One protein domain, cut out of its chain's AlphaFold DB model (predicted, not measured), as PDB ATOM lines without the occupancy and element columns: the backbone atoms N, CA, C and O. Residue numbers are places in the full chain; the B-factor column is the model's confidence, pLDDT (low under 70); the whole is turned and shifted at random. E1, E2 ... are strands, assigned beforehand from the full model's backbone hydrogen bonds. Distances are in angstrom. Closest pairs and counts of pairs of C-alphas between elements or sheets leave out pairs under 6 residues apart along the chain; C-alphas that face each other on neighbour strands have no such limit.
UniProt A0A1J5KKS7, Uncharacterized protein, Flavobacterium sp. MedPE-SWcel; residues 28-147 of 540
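What this domain is: This is residues 28 to 147 of the 540 residues of an uncharacterized protein of Flavobacterium sp. MedPE-SWcel (UniProt A0A1J5KKS7). Little regular structure: a bent run of short strands, in which hairpin E3-E4 runs on into E5 of a branched sheet, E2, E5, E6 and E7, while the small pair E1-E8 meets the end of E3. Long loops make most of the rest. The 120 printed residues hold eight named strands, E1 to E8, and no named helix; the class is all strand, with 40 residues in named elements. It is compact, radius of gyration of the C-alphas 14.7 A, spanning 42 by 34 by 24 A.

How they stand to each other: E1, residues 28 to 32, is antiparallel to E8, residues 145 to 147; N 30 and O 147 are 2.9 A apart. E2, residues 49 to 55, is antiparallel to E6, residues 84 to 91; N 51 and O 89 are 2.9 A apart. E3, residues 62 to 66, and E4, residues 73 to 77, form a hairpin; N 65 and O 74 are 2.9 A apart. E5, residues 79 to 81, forms a hairpin with E6; N 81 and O 84 are 2.8 A apart. E7, residues 106 to 109, is parallel to E6; N 107 and O 88 are 2.8 A apart.

Where its parts are: E1 begins at C-alpha 28 (32.428, 29.500, 68.406) and E8 ends at C-alpha 147 (35.852, 28.264, 75.635). E6 is 20.7 A long, E2 20.4 A.

The domain as a whole: The printed part has no cut. The links E1 to E2, E6 to E7 and E7 to E8 are long. Residues 43 to 47 and 92 to 121 have pLDDT under 70.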
ATOM      1  N   LEU A  28      31.787  30.791  68.587       92.00
ATOM      2  CA  LEU A  28      32.428  29.500  68.406       92.00
ATOM      3  C   LEU A  28      32.605  28.877  69.782       92.00
ATOM      4  O   LEU A  28      33.353  29.397  70.605       92.00
ATOM      5  N   LYS A  29      31.913  27.771  70.022       94.38
ATOM      6  CA  LYS A  29      32.094  26.959  71.218       94.38
ATOM      7  C   LYS A  29      33.146  25.893  70.924       94.38
ATOM      8  O   LYS A  29      32.955  25.092  70.014       94.38
ATOM      9  N   LEU A  30      34.242  25.891  71.673       95.19
ATOM     10  CA  LEU A  30      35.335  24.928  71.528       95.19
ATOM     11  C   LEU A  30      35.578  24.220  72.858       95.19
ATOM     12  O   LEU A  30      35.445  24.831  73.915       95.19
ATOM     13  N   THR A  31      35.980  22.953  72.809       95.25
ATOM     14  CA  THR A  31      36.428  22.216  73.996       95.25
ATOM     15  C   THR A  31      37.941  22.045  73.943       95.25
ATOM     16  O   THR A  31      38.491  21.666  72.909       95.25
ATOM     17  N   THR A  32      38.623  22.326  75.048       94.25
ATOM     18  CA  THR A  32      40.087  22.255  75.174       94.25
ATOM     19  C   THR A  32      40.496  21.654  76.528       94.25
ATOM     20  O   THR A  32      39.638  21.261  77.319       94.25
ATOM     21  N   ARG A  33      41.803  21.532  76.776       91.31
ATOM     22  CA  ARG A  33      42.429  21.100  78.040       91.31
ATOM     23  C   ARG A  33      43.684  21.941  78.288       91.31
ATOM     24  O   ARG A  33      44.008  22.810  77.486       91.31
ATOM     25  N   GLY A  34      44.402  21.657  79.369       89.00
ATOM     26  CA  GLY A  34      45.569  22.418  79.793       89.00
ATOM     27  C   GLY A  34      45.203  23.506  80.799       89.00
ATOM     28  O   GLY A  34      44.044  23.678  81.177       89.00
ATOM     29  N   THR A  35      46.206  24.240  81.259       88.06
ATOM     30  CA  THR A  35      46.024  25.393  82.160       88.06
ATOM     31  C   THR A  35      45.899  26.719  81.414       88.06
ATOM     32  O   THR A  35      45.677  27.748  82.044       88.06
ATOM     33  N   CYS A  36      46.038  26.705  80.087       87.44
ATOM     34  CA  CYS A  36      46.049  27.896  79.251       87.44
ATOM     35  C   CYS A  36      45.440  27.648  77.862       87.44
ATOM     36  O   CYS A  36      45.197  26.498  77.490       87.44
ATOM     37  N   PHE A  37      45.213  28.707  77.077       88.62
ATOM     38  CA  PHE A  37      44.758  28.579  75.687       88.62
ATOM     39  C   PHE A  37      45.477  29.527  74.703       88.62
ATOM     40  O   PHE A  37      45.453  30.743  74.910       88.62
ATOM     41  N   PRO A  38      46.025  29.011  73.581       90.50
ATOM     42  CA  PRO A  38      45.981  27.612  73.143       90.50
ATOM     43  C   PRO A  38      46.896  26.700  73.973       90.50
ATOM     44  O   PRO A  38      48.035  27.051  74.267       90.50
ATOM     45  N   ALA A  39      46.410  25.505  74.315       87.75
ATOM     46  CA  ALA A  39      47.235  24.442  74.883       87.75
ATOM     47  C   ALA A  39      47.771  23.530  73.781       87.75
ATOM     48  O   ALA A  39      47.111  23.296  72.768       87.75
ATOM     49  N   ARG A  40      48.969  22.996  73.991       86.75
ATOM     50  CA  ARG A  40      49.693  22.197  73.008       86.75
ATOM     51  C   ARG A  40      49.246  20.736  72.991       86.75
ATOM     52  O   ARG A  40      49.096  20.126  74.044       86.75
ATOM     53  N   ALA A  41      49.069  20.172  71.794       84.56
ATOM     54  CA  ALA A  41      48.583  18.800  71.628       84.56
ATOM     55  C   ALA A  41      49.653  17.704  71.778       84.56
ATOM     56  O   ALA A  41      49.296  16.552  72.026       84.56
ATOM     57  N   ASP A  42      50.943  18.025  71.629       74.19
ATOM     58  CA  ASP A  42      52.037  17.048  71.677       74.19
ATOM     59  C   ASP A  42      53.193  17.422  72.624       74.19
ATOM     60  O   ASP A  42      53.597  18.569  72.709       74.19
ATOM     61  N   GLY A  43      53.757  16.417  73.307       60.28
ATOM     62  CA  GLY A  43      54.848  16.532  74.297       60.28
ATOM     63  C   GLY A  43      56.207  17.011  73.801       60.28
ATOM     64  O   GLY A  43      57.002  17.491  74.598       60.28
ATOM     65  N   TYR A  44      56.519  16.772  72.525       53.25
ATOM     66  CA  TYR A  44      57.909  16.489  72.130       53.25
ATOM     67  C   TYR A  44      58.284  16.930  70.705       53.25
ATOM     68  O   TYR A  44      59.215  16.388  70.111       53.25
ATOM     69  N   SER A  45      57.540  17.851  70.093       59.72
ATOM     70  CA  SER A  45      57.833  18.338  68.736       59.72
ATOM     71  C   SER A  45      58.385  19.766  68.702       59.72
ATOM     72  O   SER A  45      57.934  20.654  69.398       59.72
ATOM     73  N   THR A  46      59.298  20.078  67.793       62.38
ATOM     74  CA  THR A  46      59.737  21.472  67.574       62.38
ATOM     75  C   THR A  46      58.670  22.345  66.887       62.38
ATOM     76  O   THR A  46      58.983  23.373  66.286       62.38
ATOM     77  N   ARG A  47      57.398  21.919  66.879       68.31
ATOM     78  CA  ARG A  47      56.319  22.567  66.130       68.31
ATOM     79  C   ARG A  47      55.694  23.675  66.960       68.31
ATOM     80  O   ARG A  47      55.285  23.451  68.095       68.31
ATOM     81  N   SER A  48      55.526  24.839  66.344       74.81
ATOM     82  CA  SER A  48      54.756  25.930  66.935       74.81
ATOM     83  C   SER A  48      53.311  25.496  67.194       74.81
ATOM     84  O   SER A  48      52.663  24.930  66.312       74.81
ATOM     85  N   CYS A  49      52.814  25.785  68.396       85.25
ATOM     86  CA  CYS A  49      51.404  25.674  68.752       85.25
ATOM     87  C   CYS A  49      50.779  27.065  68.651       85.25
ATOM     88  O   CYS A  49      51.269  27.995  69.294       85.25
ATOM     89  N   PHE A  50      49.740  27.245  67.832       89.56
ATOM     90  CA  PHE A  50      49.073  28.543  67.751       89.56
ATOM     91  C   PHE A  50      47.605  28.494  67.334       89.56
ATOM     92  O   PHE A  50      47.149  27.593  66.629       89.56
ATOM     93  N   PHE A  51      46.903  29.555  67.721       93.12
ATOM     94  CA  PHE A  51      45.621  29.979  67.177       93.12
ATOM     95  C   PHE A  51      45.803  31.350  66.514       93.12
ATOM     96  O   PHE A  51      46.338  32.276  67.123       93.12
ATOM     97  N   GLN A  52      45.379  31.490  65.262       93.94
ATOM     98  CA  GLN A  52      45.518  32.717  64.487       93.94
ATOM     99  C   GLN A  52      44.193  33.123  63.851       93.94
ATOM    100  O   GLN A  52      43.472  32.307  63.277       93.94
ATOM    101  N   VAL A  53      43.932  34.427  63.883       95.06
ATOM    102  CA  VAL A  53      42.791  35.063  63.223       95.06
ATOM    103  C   VAL A  53      43.301  36.201  62.350       95.06
ATOM    104  O   VAL A  53      44.088  37.031  62.809       95.06
ATOM    105  N   ARG A  54      42.831  36.271  61.101       95.31
ATOM    106  CA  ARG A  54      43.098  37.399  60.195       95.31
ATOM    107  C   ARG A  54      41.804  38.070  59.763       95.31
ATOM    108  O   ARG A  54      40.805  37.402  59.496       95.31
ATOM    109  N   SER A  55      41.855  39.389  59.650       94.62
ATOM    110  CA  SER A  55      40.778  40.253  59.167       94.62
ATOM    111  C   SER A  55      41.243  41.020  57.929       94.62
ATOM    112  O   SER A  55      42.434  41.046  57.618       94.62
ATOM    113  N   PHE A  56      40.305  41.666  57.236       91.94
ATOM    114  CA  PHE A  56      40.635  42.629  56.186       91.94
ATOM    115  C   PHE A  56      41.656  43.663  56.667       91.94
ATOM    116  O   PHE A  56      41.558  44.193  57.776       91.94
ATOM    117  N   ASN A  57      42.589  43.982  55.774       88.94
ATOM    118  CA  ASN A  57      43.659  44.931  56.034       88.94
ATOM    119  C   ASN A  57      43.135  46.313  56.416       88.94
ATOM    120  O   ASN A  57      42.228  46.837  55.769       88.94
ATOM    121  N   ASN A  58      43.784  46.928  57.407       86.00
ATOM    122  CA  ASN A  58      43.474  48.267  57.907       86.00
ATOM    123  C   ASN A  58      42.034  48.414  58.434       86.00
ATOM    124  O   ASN A  58      41.504  49.525  58.475       86.00
ATOM    125  N   ILE A  59      41.390  47.312  58.832       86.81
ATOM    126  CA  ILE A  59      40.078  47.334  59.486       86.81
ATOM    127  C   ILE A  59      40.259  46.948  60.950       86.81
ATOM    128  O   ILE A  59      40.669  45.830  61.253       86.81
ATOM    129  N   ALA A  60      39.922  47.876  61.849       89.31
ATOM    130  CA  ALA A  60      39.883  47.604  63.280       89.31
ATOM    131  C   ALA A  60      38.890  46.470  63.568       89.31
ATOM    132  O   ALA A  60      37.751  46.486  63.096       89.31
ATOM    133  N   ASN A  61      39.348  45.467  64.303       93.38
ATOM    134  CA  ASN A  61      38.556  44.316  64.700       93.38
ATOM    135  C   ASN A  61      39.203  43.697  65.938       93.38
ATOM    136  O   ASN A  61      40.413  43.832  66.121       93.38
ATOM    137  N   SER A  62      38.426  42.954  66.710       93.31
ATOM    138  CA  SER A  62      38.902  42.249  67.897       93.31
ATOM    139  C   SER A  62      38.373  40.826  67.909       93.31
ATOM    140  O   SER A  62      37.252  40.556  67.460       93.31
ATOM    141  N   VAL A  63      39.177  39.914  68.445       93.50
ATOM    142  CA  VAL A  63      38.711  38.600  68.885       93.50
ATOM    143  C   VAL A  63      38.415  38.689  70.376       93.50
ATOM    144  O   VAL A  63      39.216  39.228  71.138       93.50
ATOM    145  N   LEU A  64      37.246  38.209  70.779       94.31
ATOM    146  CA  LEU A  64      36.832  38.142  72.170       94.31
ATOM    147  C   LEU A  64      36.765  36.676  72.578       94.31
ATOM    148  O   LEU A  64      36.166  35.875  71.854       94.31
ATOM    149  N   ILE A  65      37.365  36.335  73.715       94.44
ATOM    150  CA  ILE A  65      37.413  34.965  74.228       94.44
ATOM    151  C   ILE A  65      36.874  34.948  75.656       94.44
ATOM    152  O   ILE A  65      37.328  35.720  76.494       94.44
ATOM    153  N   ASP A  66      35.902  34.083  75.922       94.69
ATOM    154  CA  ASP A  66      35.484  33.709  77.271       94.69
ATOM    155  C   ASP A  66      36.053  32.322  77.570       94.69
ATOM    156  O   ASP A  66      35.784  31.354  76.850       94.69
ATOM    157  N   TYR A  67      36.885  32.243  78.603       91.81
ATOM    158  CA  TYR A  67      37.590  31.026  79.001       91.81
ATOM    159  C   TYR A  67      36.757  30.122  79.921       91.81
ATOM    160  O   TYR A  67      37.241  29.071  80.341       91.81
ATOM    161  N   SER A  68      35.515  30.519  80.221       90.75
ATOM    162  CA  SER A  68      34.573  29.831  81.112       90.75
ATOM    163  C   SER A  68      35.091  29.602  82.534       90.75
ATOM    164  O   SER A  68      34.620  28.700  83.222       90.75
ATOM    165  N   ASP A  69      36.025  30.431  82.995       89.38
ATOM    166  CA  ASP A  69      36.630  30.368  84.332       89.38
ATOM    167  C   ASP A  69      36.077  31.435  85.299       89.38
ATOM    168  O   ASP A  69      36.598  31.643  86.393       89.38
ATOM    169  N   GLY A  70      35.018  32.140  84.887       89.50
ATOM    170  CA  GLY A  70      34.375  33.205  85.660       89.50
ATOM    171  C   GLY A  70      34.974  34.602  85.468       89.50
ATOM    172  O   GLY A  70      34.434  35.560  86.021       89.50
ATOM    173  N   THR A  71      36.034  34.752  84.665       89.25
ATOM    174  CA  THR A  71      36.647  36.064  84.373       89.25
ATOM    175  C   THR A  71      35.926  36.856  83.272       89.25
ATOM    176  O   THR A  71      36.132  38.063  83.146       89.25
ATOM    177  N   GLY A  72      35.025  36.210  82.525       92.69
ATOM    178  CA  GLY A  72      34.218  36.827  81.474       92.69
ATOM    179  C   GLY A  72      34.948  36.949  80.133       92.69
ATOM    180  O   GLY A  72      35.855  36.182  79.825       92.69
ATOM    181  N   TRP A  73      34.517  37.905  79.304       93.88
ATOM    182  CA  TRP A  73      35.067  38.117  77.962       93.88
ATOM    183  C   TRP A  73      36.357  38.941  77.995       93.88
ATOM    184  O   TRP A  73      36.352  40.088  78.442       93.88
ATOM    185  N   HIS A  74      37.416  38.397  77.404       92.25
ATOM    186  CA  HIS A  74      38.694  39.071  77.185       92.25
ATOM    187  C   HIS A  74      38.801  39.533  75.742       92.25
ATOM    188  O   HIS A  74      38.605  38.742  74.818       92.25
ATOM    189  N   GLU A  75      39.098  40.813  75.538       93.31
ATOM    190  CA  GLU A  75      39.219  41.407  74.210       93.31
ATOM    191  C   GLU A  75      40.680  41.482  73.756       93.31
ATOM    192  O   GLU A  75      41.534  42.069  74.421       93.31
ATOM    193  N   TYR A  76      40.944  40.961  72.559       91.88
ATOM    194  CA  TYR A  76      42.240  41.039  71.901       91.88
ATOM    195  C   TYR A  76      42.080  41.711  70.536       91.88
ATOM    196  O   TYR A  76      41.610  41.105  69.569       91.88
ATOM    197  N   ASN A  77      42.508  42.971  70.444       91.81
ATOM    198  CA  ASN A  77      42.524  43.725  69.188       91.81
ATOM    199  C   ASN A  77      43.356  42.990  68.129       91.81
ATOM    200  O   ASN A  77      44.428  42.486  68.446       91.81
ATOM    201  N   LEU A  78      42.938  42.954  66.870       91.06
ATOM    202  CA  LEU A  78      43.810  42.562  65.762       91.06
ATOM    203  C   LEU A  78      44.719  43.745  65.415       91.06
ATOM    204  O   LEU A  78      44.294  44.899  65.457       91.06
ATOM    205  N   VAL A  79      45.976  43.472  65.072       88.88
ATOM    206  CA  VAL A  79      46.975  44.514  64.795       88.88
ATOM    207  C   VAL A  79      47.576  44.357  63.409       88.88
ATOM    208  O   VAL A  79      47.560  43.281  62.809       88.88
ATOM    209  N   GLN A  80      48.089  45.465  62.884       85.94
ATOM    210  CA  GLN A  80      48.722  45.489  61.578       85.94
ATOM    211  C   GLN A  80      50.103  44.822  61.641       85.94
ATOM    212  O   GLN A  80      50.994  45.298  62.336       85.94
ATOM    213  N   ASN A  81      50.291  43.759  60.866       79.38
ATOM    214  CA  ASN A  81      51.560  43.076  60.650       79.38
ATOM    215  C   ASN A  81      51.892  43.085  59.153       79.38
ATOM    216  O   ASN A  81      51.388  42.276  58.369       79.38
ATOM    217  N   GLY A  82      52.691  44.065  58.727       81.19
ATOM    218  CA  GLY A  82      53.004  44.278  57.314       81.19
ATOM    219  C   GLY A  82      51.743  44.550  56.490       81.19
ATOM    220  O   GLY A  82      51.070  45.557  56.693       81.19
ATOM    221  N   SER A  83      51.413  43.653  55.561       82.56
ATOM    222  CA  SER A  83      50.213  43.722  54.718       82.56
ATOM    223  C   SER A  83      49.028  42.918  55.265       82.56
ATOM    224  O   SER A  83      48.139  42.579  54.490       82.56
ATOM    225  N   ARG A  84      49.018  42.569  56.557       85.12
ATOM    226  CA  ARG A  84      47.970  41.765  57.205       85.12
ATOM    227  C   ARG A  84      47.444  42.472  58.449       85.12
ATOM    228  O   ARG A  84      48.219  43.097  59.161       85.12
ATOM    229  N   THR A  85      46.156  42.333  58.747       91.50
ATOM    230  CA  THR A  85      45.594  42.675  60.063       91.50
ATOM    231  C   THR A  85      45.235  41.382  60.786       91.50
ATOM    232  O   THR A  85      44.340  40.654  60.351       91.50
ATOM    233  N   GLU A  86      45.957  41.047  61.855       93.00
ATOM    234  CA  GLU A  86      45.868  39.727  62.480       93.00
ATOM    235  C   GLU A  86      46.149  39.729  63.983       93.00
ATOM    236  O   GLU A  86      46.677  40.685  64.551       93.00
ATOM    237  N   ARG A  87      45.784  38.618  64.619       91.62
ATOM    238  CA  ARG A  87      46.180  38.275  65.981       91.62
ATOM    239  C   ARG A  87      46.612  36.814  66.006       91.62
ATOM    240  O   ARG A  87      45.909  35.961  65.461       91.62
ATOM    241  N   ILE A  88      47.763  36.544  66.612       89.50
ATOM    242  CA  ILE A  88      48.323  35.196  66.742       89.50
ATOM    243  C   ILE A  88      48.574  34.933  68.225       89.50
ATOM    244  O   ILE A  88      49.345  35.653  68.845       89.50
ATOM    245  N   PHE A  89      47.949  33.898  68.776       87.06
ATOM    246  CA  PHE A  89      48.240  33.367  70.106       87.06
ATOM    247  C   PHE A  89      49.167  32.173  69.925       87.06
ATOM    248  O   PHE A  89      48.743  31.175  69.340       87.06
ATOM    249  N   ARG A  90      50.425  32.269  70.358       83.06
ATOM    250  CA  ARG A  90      51.443  31.244  70.112       83.06
ATOM    251  C   ARG A  90      52.107  30.776  71.402       83.06
ATOM    252  O   ARG A  90      52.578  31.578  72.202       83.06
ATOM    253  N   VAL A  91      52.238  29.461  71.528       76.00
ATOM    254  CA  VAL A  91      53.128  28.803  72.487       76.00
ATOM    255  C   VAL A  91      54.341  28.278  71.718       76.00
ATOM    256  O   VAL A  91      54.189  27.513  70.759       76.00
ATOM    257  N   ASN A  92      55.539  28.697  72.125       67.50
ATOM    258  CA  ASN A  92      56.801  28.245  71.540       67.50
ATOM    259  C   ASN A  92      57.525  27.252  72.453       67.50
ATOM    260  O   ASN A  92      57.414  27.329  73.671       67.50
ATOM    261  N   ASP A  93      58.310  26.375  71.828       55.69
ATOM    262  CA  ASP A  93      59.116  25.330  72.474       55.69
ATOM    263  C   ASP A  93      60.615  25.668  72.508       55.69
ATOM    264  O   ASP A  93      61.449  24.774  72.588       55.69
ATOM    265  N   SER A  94      61.015  26.933  72.323       53.31
ATOM    266  CA  SER A  94      62.451  27.221  72.359       53.31
ATOM    267  C   SER A  94      62.943  27.131  73.801       53.31
ATOM    268  O   SER A  94      62.627  28.010  74.604       53.31
ATOM    269  N   ASP A  95      63.806  26.151  74.068       46.53
ATOM    270  CA  ASP A  95      64.678  26.096  75.252       46.53
ATOM    271  C   ASP A  95      65.529  27.379  75.417       46.53
ATOM    272  O   ASP A  95      66.125  27.605  76.466       46.53
ATOM    273  N   ASP A  96      65.594  28.233  74.384       47.94
ATOM    274  CA  ASP A  96      66.268  29.528  74.405       47.94
ATOM    275  C   ASP A  96      65.304  30.701  74.102       47.94
ATOM    276  O   ASP A  96      65.097  31.054  72.930       47.94
ATOM    277  N   PRO A  97      64.736  31.357  75.133       48.78
ATOM    278  CA  PRO A  97      63.851  32.513  74.978       48.78
ATOM    279  C   PRO A  97      64.529  33.732  74.325       48.78
ATOM    280  O   PRO A  97      63.835  34.654  73.902       48.78
ATOM    281  N   THR A  98      65.863  33.751  74.186       45.88
ATOM    282  CA  THR A  98      66.598  34.861  73.552       45.88
ATOM    283  C   THR A  98      66.581  34.814  72.021       45.88
ATOM    284  O   THR A  98      66.913  35.800  71.364       45.88
ATOM    285  N   THR A  99      66.149  33.693  71.437       47.06
ATOM    286  CA  THR A  99      66.119  33.491  69.977       47.06
ATOM    287  C   THR A  99      64.809  33.924  69.318       47.06
ATOM    288  O   THR A  99      64.727  33.999  68.088       47.06
ATOM    289  N   ILE A 100      63.778  34.252  70.103       53.22
ATOM    290  CA  ILE A 100      62.483  34.686  69.577       53.22
ATOM    291  C   ILE A 100      62.505  36.208  69.431       53.22
ATOM    292  O   ILE A 100      62.500  36.938  70.416       53.22
ATOM    293  N   THR A 101      62.489  36.701  68.191       53.91
ATOM    294  CA  THR A 101      62.168  38.109  67.913       53.91
ATOM    295  C   THR A 101      60.649  38.223  67.747       53.91
ATOM    296  O   THR A 101      60.135  37.794  66.710       53.91
ATOM    297  N   PRO A 102      59.898  38.728  68.743       56.44
ATOM    298  CA  PRO A 102      58.446  38.792  68.658       56.44
ATOM    299  C   PRO A 102      58.003  39.763  67.557       56.44
ATOM    300  O   PRO A 102      58.483  40.896  67.486       56.44
ATOM    301  N   SER A 103      57.078  39.338  66.690       58.78
ATOM    302  CA  SER A 103      56.388  40.269  65.793       58.78
ATOM    303  C   SER A 103      55.260  40.975  66.549       58.78
ATOM    304  O   SER A 103      54.673  40.408  67.466       58.78
ATOM    305  N   SER A 104      54.926  42.210  66.166       62.12
ATOM    306  CA  SER A 104      53.914  43.014  66.882       62.12
ATOM    307  C   SER A 104      52.508  42.388  66.946       62.12
ATOM    308  O   SER A 104      51.708  42.779  67.795       62.12
ATOM    309  N   SER A 105      52.198  41.418  66.076       64.44
ATOM    310  CA  SER A 105      50.922  40.683  66.065       64.44
ATOM    311  C   SER A 105      50.870  39.457  66.951       64.44
ATOM    312  O   SER A 105      49.773  38.968  67.244       64.44
ATOM    313  N   ASP A 106      52.029  38.960  67.357       65.38
ATOM    314  CA  ASP A 106      52.123  37.741  68.127       65.38
ATOM    315  C   ASP A 106      51.959  38.023  69.619       65.38
ATOM    316  O   ASP A 106      52.470  38.993  70.175       65.38
ATOM    317  N   ILE A 107      51.246  37.114  70.258       66.38
ATOM    318  CA  ILE A 107      51.126  36.965  71.692       66.38
ATOM    319  C   ILE A 107      51.868  35.674  72.054       66.38
ATOM    320  O   ILE A 107      51.566  34.624  71.479       66.38
ATOM    321  N   TYR A 108      52.820  35.747  72.983       66.25
ATOM    322  CA  TYR A 108      53.730  34.647  73.317       66.25
ATOM    323  C   TYR A 108      53.638  34.237  74.784       66.25
ATOM    324  O   TYR A 108      53.412  35.074  75.655       66.25
ATOM    325  N   VAL A 109      53.924  32.961  75.052       59.31
ATOM    326  CA  VAL A 109      54.340  32.480  76.376       59.31
ATOM    327  C   VAL A 109      55.535  31.543  76.233       59.31
ATOM    328  O   VAL A 109      55.541  30.669  75.361       59.31
ATOM    329  N   SER A 110      56.525  31.729  77.107       55.41
ATOM    330  CA  SER A 110      57.580  30.751  77.376       55.41
ATOM    331  C   SER A 110      57.127  29.838  78.522       55.41
ATOM    332  O   SER A 110      56.580  30.352  79.501       55.41
ATOM    333  N   PRO A 111      57.316  28.507  78.432       50.72
ATOM    334  CA  PRO A 111      57.023  27.602  79.539       50.72
ATOM    335  C   PRO A 111      57.722  28.086  80.813       50.72
ATOM    336  O   PRO A 111      58.917  28.365  80.798       50.72
ATOM    337  N   ASN A 112      56.973  28.223  81.907       46.28
ATOM    338  CA  ASN A 112      57.532  28.635  83.191       46.28
ATOM    339  C   ASN A 112      58.256  27.431  83.819       46.28
ATOM    340  O   ASN A 112      57.650  26.638  84.536       46.28
ATOM    341  N   ASP A 113      59.546  27.284  83.532       44.56
ATOM    342  CA  ASP A 113      60.458  26.299  84.130       44.56
ATOM    343  C   ASP A 113      60.904  26.673  85.563       44.56
ATOM    344  O   ASP A 113      61.801  26.052  86.133       44.56
ATOM    345  N   GLY A 114      60.245  27.658  86.183       40.19
ATOM    346  CA  GLY A 114      60.514  28.104  87.548       40.19
ATOM    347  C   GLY A 114      61.441  29.316  87.649       40.19
ATOM    348  O   GLY A 114      61.800  29.691  88.766       40.19
ATOM    349  N   LEU A 115      61.807  29.959  86.533       34.25
ATOM    350  CA  LEU A 115      62.691  31.134  86.521       34.25
ATOM    351  C   LEU A 115      62.077  32.398  85.894       34.25
ATOM    352  O   LEU A 115      62.801  33.240  85.378       34.25
ATOM    353  N   GLY A 116      60.761  32.584  86.033       43.31
ATOM    354  CA  GLY A 116      60.122  33.900  85.928       43.31
ATOM    355  C   GLY A 116      60.194  34.554  84.544       43.31
ATOM    356  O   GLY A 116      61.095  35.332  84.250       43.31
ATOM    357  N   GLY A 117      59.159  34.339  83.733       36.75
ATOM    358  CA  GLY A 117      58.852  35.174  82.572       36.75
ATOM    359  C   GLY A 117      57.511  35.865  82.788       36.75
ATOM    360  O   GLY A 117      56.484  35.197  82.821       36.75
ATOM    361  N   GLY A 118      57.537  37.185  82.986       36.84
ATOM    362  CA  GLY A 118      56.342  38.020  83.098       36.84
ATOM    363  C   GLY A 118      55.468  37.960  81.841       36.84
ATOM    364  O   GLY A 118      55.964  37.753  80.737       36.84
ATOM    365  N   GLU A 119      54.168  38.123  82.072       49.34
ATOM    366  CA  GLU A 119      53.030  38.098  81.143       49.34
ATOM    367  C   GLU A 119      53.286  38.719  79.749       49.34
ATOM    368  O   GLU A 119      54.057  39.662  79.609       49.34
ATOM    369  N   PHE A 120      52.600  38.232  78.704       46.47
ATOM    370  CA  PHE A 120      51.379  38.870  78.171       46.47
ATOM    371  C   PHE A 120      50.813  38.096  76.961       46.47
ATOM    372  O   PHE A 120      51.335  38.154  75.846       46.47
ATOM    373  N   GLY A 121      49.660  37.453  77.182       55.34
ATOM    374  CA  GLY A 121      48.566  37.384  76.206       55.34
ATOM    375  C   GLY A 121      47.943  36.004  75.948       55.34
ATOM    376  O   GLY A 121      46.899  35.935  75.302       55.34
ATOM    377  N   ILE A 122      48.520  34.919  76.461       70.88
ATOM    378  CA  ILE A 122      47.770  33.667  76.639       70.88
ATOM    379  C   ILE A 122      47.064  33.743  77.991       70.88
ATOM    380  O   ILE A 122      47.649  34.212  78.966       70.88
ATOM    381  N   HIS A 123      45.812  33.300  78.043       80.00
ATOM    382  CA  HIS A 123      45.043  33.286  79.283       80.00
ATOM    383  C   HIS A 123      45.287  32.006  80.069       80.00
ATOM    384  O   HIS A 123      45.315  30.923  79.477       80.00
ATOM    385  N   PHE A 124      45.418  32.147  81.387       82.94
ATOM    386  CA  PHE A 124      45.469  31.046  82.342       82.94
ATOM    387  C   PHE A 124      44.118  30.895  83.021       82.94
ATOM    388  O   PHE A 124      43.557  31.876  83.509       82.94
ATOM    389  N   TYR A 125      43.614  29.666  83.080       83.94
ATOM    390  CA  TYR A 125      42.342  29.392  83.737       83.94
ATOM    391  C   TYR A 125      42.443  29.687  85.236       83.94
ATOM    392  O   TYR A 125      43.307  29.148  85.928       83.94
ATOM    393  N   GLN A 126      41.543  30.528  85.735       85.38
ATOM    394  CA  GLN A 126      41.523  30.946  87.141       85.38
ATOM    395  C   GLN A 126      40.739  29.980  88.048       85.38
ATOM    396  O   GLN A 126      40.807  30.060  89.272       85.38
ATOM    397  N   ASP A 127      40.019  29.026  87.458       84.62
ATOM    398  CA  ASP A 127      39.145  28.053  88.120       84.62
ATOM    399  C   ASP A 127      39.753  26.628  88.163       84.62
ATOM    400  O   ASP A 127      39.040  25.616  88.138       84.62
ATOM    401  N   LEU A 128      41.087  26.514  88.176       86.31
ATOM    402  CA  LEU A 128      41.779  25.221  88.268       86.31
ATOM    403  C   LEU A 128      41.534  24.549  89.631       86.31
ATOM    404  O   LEU A 128      41.564  25.195  90.676       86.31
ATOM    405  N   GLN A 129      41.349  23.222  89.627       87.25
ATOM    406  CA  GLN A 129      41.174  22.439  90.862       87.25
ATOM    407  C   GLN A 129      42.436  22.395  91.727       87.25
ATOM    408  O   GLN A 129      42.333  22.269  92.943       87.25
ATOM    409  N   ASP A 130      43.607  22.445  91.091       86.44
ATOM    410  CA  ASP A 130      44.900  22.525  91.760       86.44
ATOM    411  C   ASP A 130      45.343  23.995  91.812       86.44
ATOM    412  O   ASP A 130      45.757  24.536  90.782       86.44
ATOM    413  N   PRO A 131      45.285  24.661  92.981       84.56
ATOM    414  CA  PRO A 131      45.681  26.059  93.096       84.56
ATOM    415  C   PRO A 131      47.158  26.295  92.766       84.56
ATOM    416  O   PRO A 131      47.516  27.400  92.377       84.56
ATOM    417  N   ALA A 132      48.018  25.272  92.878       83.75
ATOM    418  CA  ALA A 132      49.430  25.376  92.507       83.75
ATOM    419  C   ALA A 132      49.642  25.438  90.987       83.75
ATOM    420  O   ALA A 132      50.760  25.675  90.531       83.75
ATOM    421  N   LYS A 133      48.582  25.198  90.209       81.31
ATOM    422  CA  LYS A 133      48.596  25.269  88.750       81.31
ATOM    423  C   LYS A 133      48.026  26.575  88.206       81.31
ATOM    424  O   LYS A 133      48.199  26.825  87.012       81.31
ATOM    425  N   ILE A 134      47.390  27.393  89.052       77.75
ATOM    426  CA  ILE A 134      46.939  28.745  88.693       77.75
ATOM    427  C   ILE A 134      48.169  29.533  88.224       77.75
ATOM    428  O   ILE A 134      49.228  29.458  88.843       77.75
ATOM    429  N   ASP A 135      48.051  30.185  87.068       75.12
ATOM    430  CA  ASP A 135      49.120  30.950  86.403       75.12
ATOM    431  C   ASP A 135      50.374  30.143  85.996       75.12
ATOM    432  O   ASP A 135      51.444  30.698  85.739       75.12
ATOM    433  N   THR A 136      50.261  28.814  85.891       76.69
ATOM    434  CA  THR A 136      51.329  27.954  85.349       76.69
ATOM    435  C   THR A 136      50.973  27.445  83.961       76.69
ATOM    436  O   THR A 136      49.802  27.242  83.652       76.69
ATOM    437  N   VAL A 137      51.973  27.198  83.112       78.69
ATOM    438  CA  VAL A 137      51.776  26.558  81.802       78.69
ATOM    439  C   VAL A 137      51.902  25.047  81.965       78.69
ATOM    440  O   VAL A 137      52.989  24.524  82.185       78.69
ATOM    441  N   ASP A 138      50.794  24.335  81.820       82.88
ATOM    442  CA  ASP A 138      50.735  22.881  81.786       82.88
ATOM    443  C   ASP A 138      49.794  22.470  80.653       82.88
ATOM    444  O   ASP A 138      48.566  22.520  80.761       82.88
ATOM    445  N   HIS A 139      50.388  22.097  79.523       84.56
ATOM    446  CA  HIS A 139      49.655  21.693  78.323       84.56
ATOM    447  C   HIS A 139      48.910  20.364  78.488       84.56
ATOM    448  O   HIS A 139      47.978  20.094  77.733       84.56
ATOM    449  N   TYR A 140      49.293  19.551  79.476       84.94
ATOM    450  CA  TYR A 140      48.768  18.200  79.690       84.94
ATOM    451  C   TYR A 140      47.837  18.125  80.895       84.94
ATOM    452  O   TYR A 140      47.441  17.032  81.308       84.94
ATOM    453  N   TYR A 141      47.454  19.274  81.454       88.88
ATOM    454  CA  TYR A 141      46.473  19.317  82.521       88.88
ATOM    455  C   TYR A 141      45.132  18.772  82.014       88.88
ATOM    456  O   TYR A 141      44.509  19.324  81.111       88.88
ATOM    457  N   ASN A 142      44.699  17.648  82.585       89.38
ATOM    458  CA  ASN A 142      43.643  16.812  82.008       89.38
ATOM    459  C   ASN A 142      42.227  17.400  82.089       89.38
ATOM    460  O   ASN A 142      41.308  16.816  81.514       89.38
ATOM    461  N   GLN A 143      42.027  18.511  82.802       90.88
ATOM    462  CA  GLN A 143      40.705  19.108  82.958       90.88
ATOM    463  C   GLN A 143      40.208  19.680  81.626       90.88
ATOM    464  O   GLN A 143      40.814  20.591  81.066       90.88
ATOM    465  N   GLU A 144      39.095  19.139  81.132       92.88
ATOM    466  CA  GLU A 144      38.388  19.679  79.974       92.88
ATOM    467  C   GLU A 144      37.655  20.963  80.333       92.88
ATOM    468  O   GLU A 144      37.084  21.079  81.422       92.88
ATOM    469  N   ARG A 145      37.644  21.910  79.396       90.19
ATOM    470  CA  ARG A 145      36.885  23.155  79.511       90.19
ATOM    471  C   ARG A 145      36.288  23.553  78.182       90.19
ATOM    472  O   ARG A 145      36.817  23.230  77.118       90.19
ATOM    473  N   GLU A 146      35.192  24.287  78.275       94.06
ATOM    474  CA  GLU A 146      34.618  24.995  77.144       94.06
ATOM    475  C   GLU A 146      35.228  26.392  77.084       94.06
ATOM    476  O   GLU A 146      35.389  27.045  78.109       94.06
ATOM    477  N   ILE A 147      35.547  26.861  75.887       94.31
ATOM    478  CA  ILE A 147      35.852  28.264  75.635       94.31
ATOM    479  C   ILE A 147      34.919  28.772  74.545       94.31
ATOM    480  O   ILE A 147      34.505  28.021  73.650       94.31
TER     481      ILE A 147